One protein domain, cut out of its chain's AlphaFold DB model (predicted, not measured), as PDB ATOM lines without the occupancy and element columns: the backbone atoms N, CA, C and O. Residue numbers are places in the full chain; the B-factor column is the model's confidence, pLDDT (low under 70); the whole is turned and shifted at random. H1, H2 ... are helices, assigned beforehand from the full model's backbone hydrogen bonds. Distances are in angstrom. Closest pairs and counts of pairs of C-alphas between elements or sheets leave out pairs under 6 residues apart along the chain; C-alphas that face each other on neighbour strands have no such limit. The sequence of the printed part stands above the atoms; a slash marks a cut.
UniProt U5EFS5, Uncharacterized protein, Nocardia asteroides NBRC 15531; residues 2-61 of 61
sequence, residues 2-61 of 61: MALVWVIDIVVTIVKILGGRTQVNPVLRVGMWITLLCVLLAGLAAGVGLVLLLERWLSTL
ATOM      1  N   MET A   2     178.674 184.693 139.580       84.25
ATOM      2  CA  MET A   2     179.970 184.754 138.880       84.25
ATOM      3  C   MET A   2     180.786 183.441 138.906       84.25
ATOM      4  O   MET A   2     181.364 183.054 137.898       84.25
ATOM      5  N   ALA A   3     180.796 182.718 140.035       85.00
ATOM      6  CA  ALA A   3     181.646 181.533 140.210       85.00
ATOM      7  C   ALA A   3     181.281 180.355 139.287       85.00
ATOM      8  O   ALA A   3     182.162 179.736 138.705       85.00
ATOM      9  N   LEU A   4     179.987 180.064 139.116       88.06
ATOM     10  CA  LEU A   4     179.544 178.950 138.271       88.06
ATOM     11  C   LEU A   4     179.881 179.195 136.793       88.06
ATOM     12  O   LEU A   4     180.365 178.298 136.112       88.06
ATOM     13  N   VAL A   5     179.667 180.424 136.319       88.94
ATOM     14  CA  VAL A   5     180.002 180.825 134.947       88.94
ATOM     15  C   VAL A   5     181.505 180.710 134.712       88.94
ATOM     16  O   VAL A   5     181.913 180.169 133.693       88.94
ATOM     17  N   TRP A   6     182.322 181.135 135.679       91.00
ATOM     18  CA  TRP A   6     183.778 181.013 135.607       91.00
ATOM     19  C   TRP A   6     184.245 179.555 135.503       91.00
ATOM     20  O   TRP A   6     185.091 179.232 134.671       91.00
ATOM     21  N   VAL A   7     183.651 178.653 136.293       85.69
ATOM     22  CA  VAL A   7     183.955 177.216 136.214       85.69
ATOM     23  C   VAL A   7     183.616 176.664 134.830       85.69
ATOM     24  O   VAL A   7     184.432 175.970 134.224       85.69
ATOM     25  N   ILE A   8     182.432 176.985 134.304       86.19
ATOM     26  CA  ILE A   8     181.999 176.500 132.990       86.19
ATOM     27  C   ILE A   8     182.893 177.067 131.881       86.19
ATOM     28  O   ILE A   8     183.257 176.331 130.969       86.19
ATOM     29  N   ASP A   9     183.297 178.333 131.965       87.75
ATOM     30  CA  ASP A   9     184.157 178.971 130.966       87.75
ATOM     31  C   ASP A   9     185.549 178.317 130.892       87.75
ATOM     32  O   ASP A   9     186.070 178.056 129.802       87.75
ATOM     33  N   ILE A  10     186.108 177.926 132.043       84.12
ATOM     34  CA  ILE A  10     187.337 177.123 132.110       84.12
ATOM     35  C   ILE A  10     187.137 175.762 131.440       84.12
ATOM     36  O   ILE A  10     187.942 175.368 130.595       84.12
ATOM     37  N   VAL A  11     186.057 175.047 131.772       82.81
ATOM     38  CA  VAL A  11     185.764 173.726 131.189       82.81
ATOM     39  C   VAL A  11     185.599 173.827 129.674       82.81
ATOM     40  O   VAL A  11     186.195 173.051 128.927       82.81
ATOM     41  N   VAL A  12     184.846 174.815 129.195       82.69
ATOM     42  CA  VAL A  12     184.620 175.050 127.765       82.69
ATOM     43  C   VAL A  12     185.923 175.416 127.057       82.69
ATOM     44  O   VAL A  12     186.161 174.936 125.949       82.69
ATOM     45  N   THR A  13     186.793 176.211 127.684       81.00
ATOM     46  CA  THR A  13     188.124 176.541 127.150       81.00
ATOM     47  C   THR A  13     188.975 175.286 126.982       81.00
ATOM     48  O   THR A  13     189.529 175.054 125.905       81.00
ATOM     49  N   ILE A  14     189.012 174.423 127.997       77.31
ATOM     50  CA  ILE A  14     189.736 173.151 127.947       77.31
ATOM     51  C   ILE A  14     189.179 172.257 126.826       77.31
ATOM     52  O   ILE A  14     189.952 171.766 126.006       77.31
ATOM     53  N   VAL A  15     187.852 172.106 126.723       79.38
ATOM     54  CA  VAL A  15     187.185 171.293 125.685       79.38
ATOM     55  C   VAL A  15     187.418 171.853 124.278       79.38
ATOM     56  O   VAL A  15     187.647 171.082 123.348       79.38
ATOM     57  N   LYS A  16     187.416 173.178 124.091       76.62
ATOM     58  CA  LYS A  16     187.715 173.821 122.795       76.62
ATOM     59  C   LYS A  16     189.147 173.561 122.334       76.62
ATOM     60  O   LYS A  16     189.386 173.358 121.138       76.62
ATOM     61  N   ILE A  17     190.094 173.548 123.269       74.38
ATOM     62  CA  ILE A  17     191.497 173.231 122.993       74.38
ATOM     63  C   ILE A  17     191.650 171.745 122.646       74.38
ATOM     64  O   ILE A  17     192.318 171.403 121.664       74.38
ATOM     65  N   LEU A  18     190.964 170.881 123.396       70.19
ATOM     66  CA  LEU A  18     190.908 169.436 123.190       70.19
ATOM     67  C   LEU A  18     190.305 169.049 121.832       70.19
ATOM     68  O   LEU A  18     190.895 168.267 121.090       70.19
ATOM     69  N   GLY A  19     189.158 169.638 121.488       73.50
ATOM     70  CA  GLY A  19     188.395 169.374 120.266       73.50
ATOM     71  C   GLY A  19     188.982 169.999 119.000       73.50
ATOM     72  O   GLY A  19     188.338 169.988 117.955       73.50
ATOM     73  N   GLY A  20     190.175 170.598 119.077       69.69
ATOM     74  CA  GLY A  20     190.905 171.108 117.916       69.69
ATOM     75  C   GLY A  20     190.282 172.319 117.218       69.69
ATOM     76  O   GLY A  20     190.786 172.742 116.182       69.69
ATOM     77  N   ARG A  21     189.232 172.921 117.794       66.94
ATOM     78  CA  ARG A  21     188.569 174.135 117.280       66.94
ATOM     79  C   ARG A  21     189.386 175.411 117.508       66.94
ATOM     80  O   ARG A  21     188.995 176.473 117.037       66.94
ATOM     81  N   THR A  22     190.522 175.292 118.194       70.00
ATOM     82  CA  THR A  22     191.483 176.370 118.453       70.00
ATOM     83  C   THR A  22     192.860 175.965 117.910       70.00
ATOM     84  O   THR A  22     193.347 174.868 118.206       70.00
ATOM     85  N   GLN A  23     193.472 176.843 117.105       67.44
ATOM     86  CA  GLN A  23     194.833 176.703 116.564       67.44
ATOM     87  C   GLN A  23     195.851 176.906 117.696       67.44
ATOM     88  O   GLN A  23     196.385 177.992 117.893       67.44
ATOM     89  N   VAL A  24     196.059 175.864 118.495       69.81
ATOM     90  CA  VAL A  24     197.101 175.809 119.527       69.81
ATOM     91  C   VAL A  24     198.261 174.949 119.047       69.81
ATOM     92  O   VAL A  24     198.069 174.020 118.261       69.81
ATOM     93  N   ASN A  25     199.458 175.222 119.568       76.31
ATOM     94  CA  ASN A  25     200.629 174.388 119.329       76.31
ATOM     95  C   ASN A  25     200.303 172.918 119.698       76.31
ATOM     96  O   ASN A  25     199.833 172.678 120.816       76.31
ATOM     97  N   PRO A  26     200.513 171.930 118.807       76.94
ATOM     98  CA  PRO A  26     200.181 170.526 119.064       76.94
ATOM     99  C   PRO A  26     200.788 169.976 120.362       76.94
ATOM    100  O   PRO A  26     200.136 169.194 121.051       76.94
ATOM    101  N   VAL A  27     201.975 170.446 120.756       79.38
ATOM    102  CA  VAL A  27     202.604 170.086 122.039       79.38
ATOM    103  C   VAL A  27     201.769 170.561 123.233       79.38
ATOM    104  O   VAL A  27     201.567 169.809 124.183       79.38
ATOM    105  N   LEU A  28     201.219 171.779 123.171       77.75
ATOM    106  CA  LEU A  28     200.359 172.329 124.223       77.75
ATOM    107  C   LEU A  28     199.046 171.543 124.335       77.75
ATOM    108  O   LEU A  28     198.565 171.295 125.437       77.75
ATOM    109  N   ARG A  29     198.490 171.098 123.202       76.56
ATOM    110  CA  ARG A  29     197.285 170.256 123.177       76.56
ATOM    111  C   ARG A  29     197.524 168.921 123.880       76.56
ATOM    112  O   ARG A  29     196.711 168.524 124.710       76.56
ATOM    113  N   VAL A  30     198.629 168.247 123.561       78.88
ATOM    114  CA  VAL A  30     199.004 166.978 124.204       78.88
ATOM    115  C   VAL A  30     199.288 167.194 125.689       78.88
ATOM    116  O   VAL A  30     198.784 166.439 126.516       78.88
ATOM    117  N   GLY A  31     200.006 168.265 126.039       83.25
ATOM    118  CA  GLY A  31     200.249 168.652 127.427       83.25
ATOM    119  C   GLY A  31     198.949 168.809 128.216       83.25
ATOM    120  O   GLY A  31     198.794 168.179 129.257       83.25
ATOM    121  N   MET A  32     197.976 169.554 127.682       80.00
ATOM    122  CA  MET A  32     196.671 169.733 128.324       80.00
ATOM    123  C   MET A  32     195.893 168.427 128.462       80.00
ATOM    124  O   MET A  32     195.319 168.197 129.520       80.00
ATOM    125  N   TRP A  33     195.900 167.554 127.449       80.31
ATOM    126  CA  TRP A  33     195.300 166.218 127.547       80.31
ATOM    127  C   TRP A  33     195.903 165.398 128.687       80.31
ATOM    128  O   TRP A  33     195.162 164.810 129.470       80.31
ATOM    129  N   ILE A  34     197.233 165.382 128.799       83.88
ATOM    130  CA  ILE A  34     197.944 164.658 129.858       83.88
ATOM    131  C   ILE A  34     197.588 165.242 131.223       83.88
ATOM    132  O   ILE A  34     197.295 164.488 132.145       83.88
ATOM    133  N   THR A  35     197.560 166.572 131.363       85.69
ATOM    134  CA  THR A  35     197.161 167.217 132.623       85.69
ATOM    135  C   THR A  35     195.734 166.837 133.005       85.69
ATOM    136  O   THR A  35     195.485 166.470 134.149       85.69
ATOM    137  N   LEU A  36     194.808 166.865 132.045       84.00
ATOM    138  CA  LEU A  36     193.404 166.514 132.253       84.00
ATOM    139  C   LEU A  36     193.265 165.050 132.689       84.00
ATOM    140  O   LEU A  36     192.612 164.776 133.690       84.00
ATOM    141  N   LEU A  37     193.947 164.130 132.001       87.06
ATOM    142  CA  LEU A  37     194.027 162.714 132.371       87.06
ATOM    143  C   LEU A  37     194.600 162.518 133.776       87.06
ATOM    144  O   LEU A  37     194.035 161.757 134.554       87.06
ATOM    145  N   CYS A  38     195.675 163.227 134.127       89.31
ATOM    146  CA  CYS A  38     196.272 163.170 135.461       89.31
ATOM    147  C   CYS A  38     195.306 163.646 136.543       89.31
ATOM    148  O   CYS A  38     195.165 162.977 137.560       89.31
ATOM    149  N   VAL A  39     194.620 164.772 136.334       89.69
ATOM    150  CA  VAL A  39     193.632 165.290 137.295       89.69
ATOM    151  C   VAL A  39     192.481 164.300 137.463       89.69
ATOM    152  O   VAL A  39     192.054 164.038 138.586       89.69
ATOM    153  N   LEU A  40     192.008 163.711 136.366       87.88
ATOM    154  CA  LEU A  40     190.902 162.757 136.374       87.88
ATOM    155  C   LEU A  40     191.293 161.456 137.095       87.88
ATOM    156  O   LEU A  40     190.559 160.989 137.965       87.88
ATOM    157  N   LEU A  41     192.481 160.920 136.804       91.62
ATOM    158  CA  LEU A  41     193.039 159.746 137.480       91.62
ATOM    159  C   LEU A  41     193.319 160.008 138.959       91.62
ATOM    160  O   LEU A  41     192.972 159.176 139.789       91.62
ATOM    161  N   ALA A  42     193.907 161.154 139.304       92.12
ATOM    162  CA  ALA A  42     194.173 161.525 140.690       92.12
ATOM    163  C   ALA A  42     192.873 161.689 141.484       92.12
ATOM    164  O   ALA A  42     192.780 161.206 142.609       92.12
ATOM    165  N   GLY A  43     191.851 162.311 140.887       90.25
ATOM    166  CA  GLY A  43     190.527 162.444 141.494       90.25
ATOM    167  C   GLY A  43     189.857 161.090 141.732       90.25
ATOM    168  O   GLY A  43     189.366 160.833 142.829       90.25
ATOM    169  N   LEU A  44     189.895 160.195 140.739       92.12
ATOM    170  CA  LEU A  44     189.383 158.829 140.878       92.12
ATOM    171  C   LEU A  44     190.154 158.034 141.936       92.12
ATOM    172  O   LEU A  44     189.537 157.419 142.798       92.12
ATOM    173  N   ALA A  45     191.486 158.068 141.905       92.94
ATOM    174  CA  ALA A  45     192.329 157.361 142.864       92.94
ATOM    175  C   ALA A  45     192.102 157.860 144.298       92.94
ATOM    176  O   ALA A  45     191.997 157.050 145.217       92.94
ATOM    177  N   ALA A  46     191.968 159.174 144.489       94.12
ATOM    178  CA  ALA A  46     191.638 159.757 145.782       94.12
ATOM    179  C   ALA A  46     190.246 159.321 146.260       94.12
ATOM    180  O   ALA A  46     190.104 158.911 147.408       94.12
ATOM    181  N   GLY A  47     189.238 159.357 145.382       93.38
ATOM    182  CA  GLY A  47     187.878 158.919 145.702       93.38
ATOM    183  C   GLY A  47     187.812 157.439 146.081       93.38
ATOM    184  O   GLY A  47     187.279 157.098 147.133       93.38
ATOM    185  N   VAL A  48     188.415 156.564 145.275       93.56
ATOM    186  CA  VAL A  48     188.503 155.124 145.561       93.56
ATOM    187  C   VAL A  48     189.279 154.876 146.855       93.56
ATOM    188  O   VAL A  48     188.826 154.107 147.693       93.56
ATOM    189  N   GLY A  49     190.406 155.560 147.061       92.69
ATOM    190  CA  GLY A  49     191.190 155.453 148.291       92.69
ATOM    191  C   GLY A  49     190.395 155.849 149.537       92.69
ATOM    192  O   GLY A  49     190.446 155.144 150.540       92.69
ATOM    193  N   LEU A  50     189.616 156.932 149.462       94.06
ATOM    194  CA  LEU A  50     188.718 157.373 150.533       94.06
ATOM    195  C   LEU A  50     187.618 156.352 150.823       94.06
ATOM    196  O   LEU A  50     187.368 156.053 151.987       94.06
ATOM    197  N   VAL A  51     186.989 155.799 149.785       95.00
ATOM    198  CA  VAL A  51     185.948 154.771 149.938       95.00
ATOM    199  C   VAL A  51     186.524 153.502 150.562       95.00
ATOM    200  O   VAL A  51     185.943 152.985 151.508       95.00
ATOM    201  N   LEU A  52     187.686 153.036 150.104       94.56
ATOM    202  CA  LEU A  52     188.362 151.867 150.677       94.56
ATOM    203  C   LEU A  52     188.799 152.102 152.125       94.56
ATOM    204  O   LEU A  52     188.738 151.195 152.954       94.56
ATOM    205  N   LEU A  53     189.257 153.316 152.443       93.12
ATOM    206  CA  LEU A  53     189.620 153.679 153.807       93.12
ATOM    207  C   LEU A  53     188.388 153.685 154.714       93.12
ATOM    208  O   LEU A  53     188.454 153.165 155.823       93.12
ATOM    209  N   LEU A  54     187.273 154.233 154.225       93.56
ATOM    210  CA  LEU A  54     185.993 154.230 154.922       93.56
ATOM    211  C   LEU A  54     185.483 152.803 155.140       93.56
ATOM    212  O   LEU A  54     185.069 152.474 156.247       93.56
ATOM    213  N   GLU A  55     185.556 151.956 154.113       93.38
ATOM    214  CA  GLU A  55     185.162 150.549 154.191       93.38
ATOM    215  C   GLU A  55     185.988 149.809 155.245       93.38
ATOM    216  O   GLU A  55     185.416 149.157 156.112       93.38
ATOM    217  N   ARG A  56     187.318 149.985 155.246       91.75
ATOM    218  CA  ARG A  56     188.197 149.425 156.286       91.75
ATOM    219  C   ARG A  56     187.819 149.888 157.683       91.75
ATOM    220  O   ARG A  56     187.875 149.091 158.614       91.75
ATOM    221  N   TRP A  57     187.485 151.166 157.838       90.88
ATOM    222  CA  TRP A  57     187.100 151.738 159.126       90.88
ATOM    223  C   TRP A  57     185.771 151.165 159.626       90.88
ATOM    224  O   TRP A  57     185.650 150.833 160.799       90.88
ATOM    225  N   LEU A  58     184.791 150.995 158.733       91.75
ATOM    226  CA  LEU A  58     183.520 150.353 159.064       91.75
ATOM    227  C   LEU A  58     183.677 148.858 159.351       91.75
ATOM    228  O   LEU A  58     183.012 148.346 160.238       91.75
ATOM    229  N   SER A  59     184.532 148.154 158.607       89.38
ATOM    230  CA  SER A  59     184.720 146.707 158.751       89.38
ATOM    231  C   SER A  59     185.562 146.318 159.969       89.38
ATOM    232  O   SER A  59     185.689 145.134 160.266       89.38
ATOM    233  N   THR A  60     186.221 147.289 160.605       84.19
ATOM    234  CA  THR A  60     186.976 147.101 161.857       84.19
ATOM    235  C   THR A  60     186.180 147.497 163.100       84.19
ATOM    236  O   THR A  60     186.696 147.335 164.207       84.19
ATOM    237  N   LEU A  61     184.949 147.988 162.921       66.25
ATOM    238  CA  LEU A  61     183.978 148.269 163.978       66.25
ATOM    239  C   LEU A  61     183.147 147.016 164.299       66.25
ATOM    240  O   LEU A  61     182.815 146.837 165.491       66.25
TER     241      LEU A  61
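This is residues 2 to 61 of the 61 residues of an uncharacterized protein of Nocardia asteroides NBRC 15531 (UniProt U5EFS5). Two helices meet near their ends as a lopsided V, a shorter arm H1 and a much longer arm H2, with a loop of residues 19 to 25 joining them at the corner. Residues 2 to 12 of H1 and 37 to 61, mostly H2, stick out free. The printed part has 60 residues with two named helices, H1 then H2, and no named strand; the class is all helix. It is extended and flat, with a radius of gyration of the C-alphas of 17.3 A and spans of 56 by 31 by 12 A.

H1, residues 2 to 18, touches H2, residues 26 to 59, with residues 14 to 18 alone, and H2 touches H1 with residues 29 to 33 alone. Their closest C-alphas, those of Leu 18 and Arg 29, are 6.4 A apart. They run opposite ways at a steep tilt of 58 degrees. In H1 and H2 every O i to N i+4 pair is within hydrogen-bond range.

H1 begins at C-alpha 2 (179.970, 184.754, 138.880) and measures 24.5 A from first to last C-alpha. H2 measures 48.8 A and ends at C-alpha 59 (184.720, 146.707, 158.751).

The C-alphas farthest apart, those of Gln 23 and Leu 61, are 56.3 A apart. The printed part has no cut, and the link is short. Residues 20 to 21, 23 to 24 and 61 have pLDDT under 70.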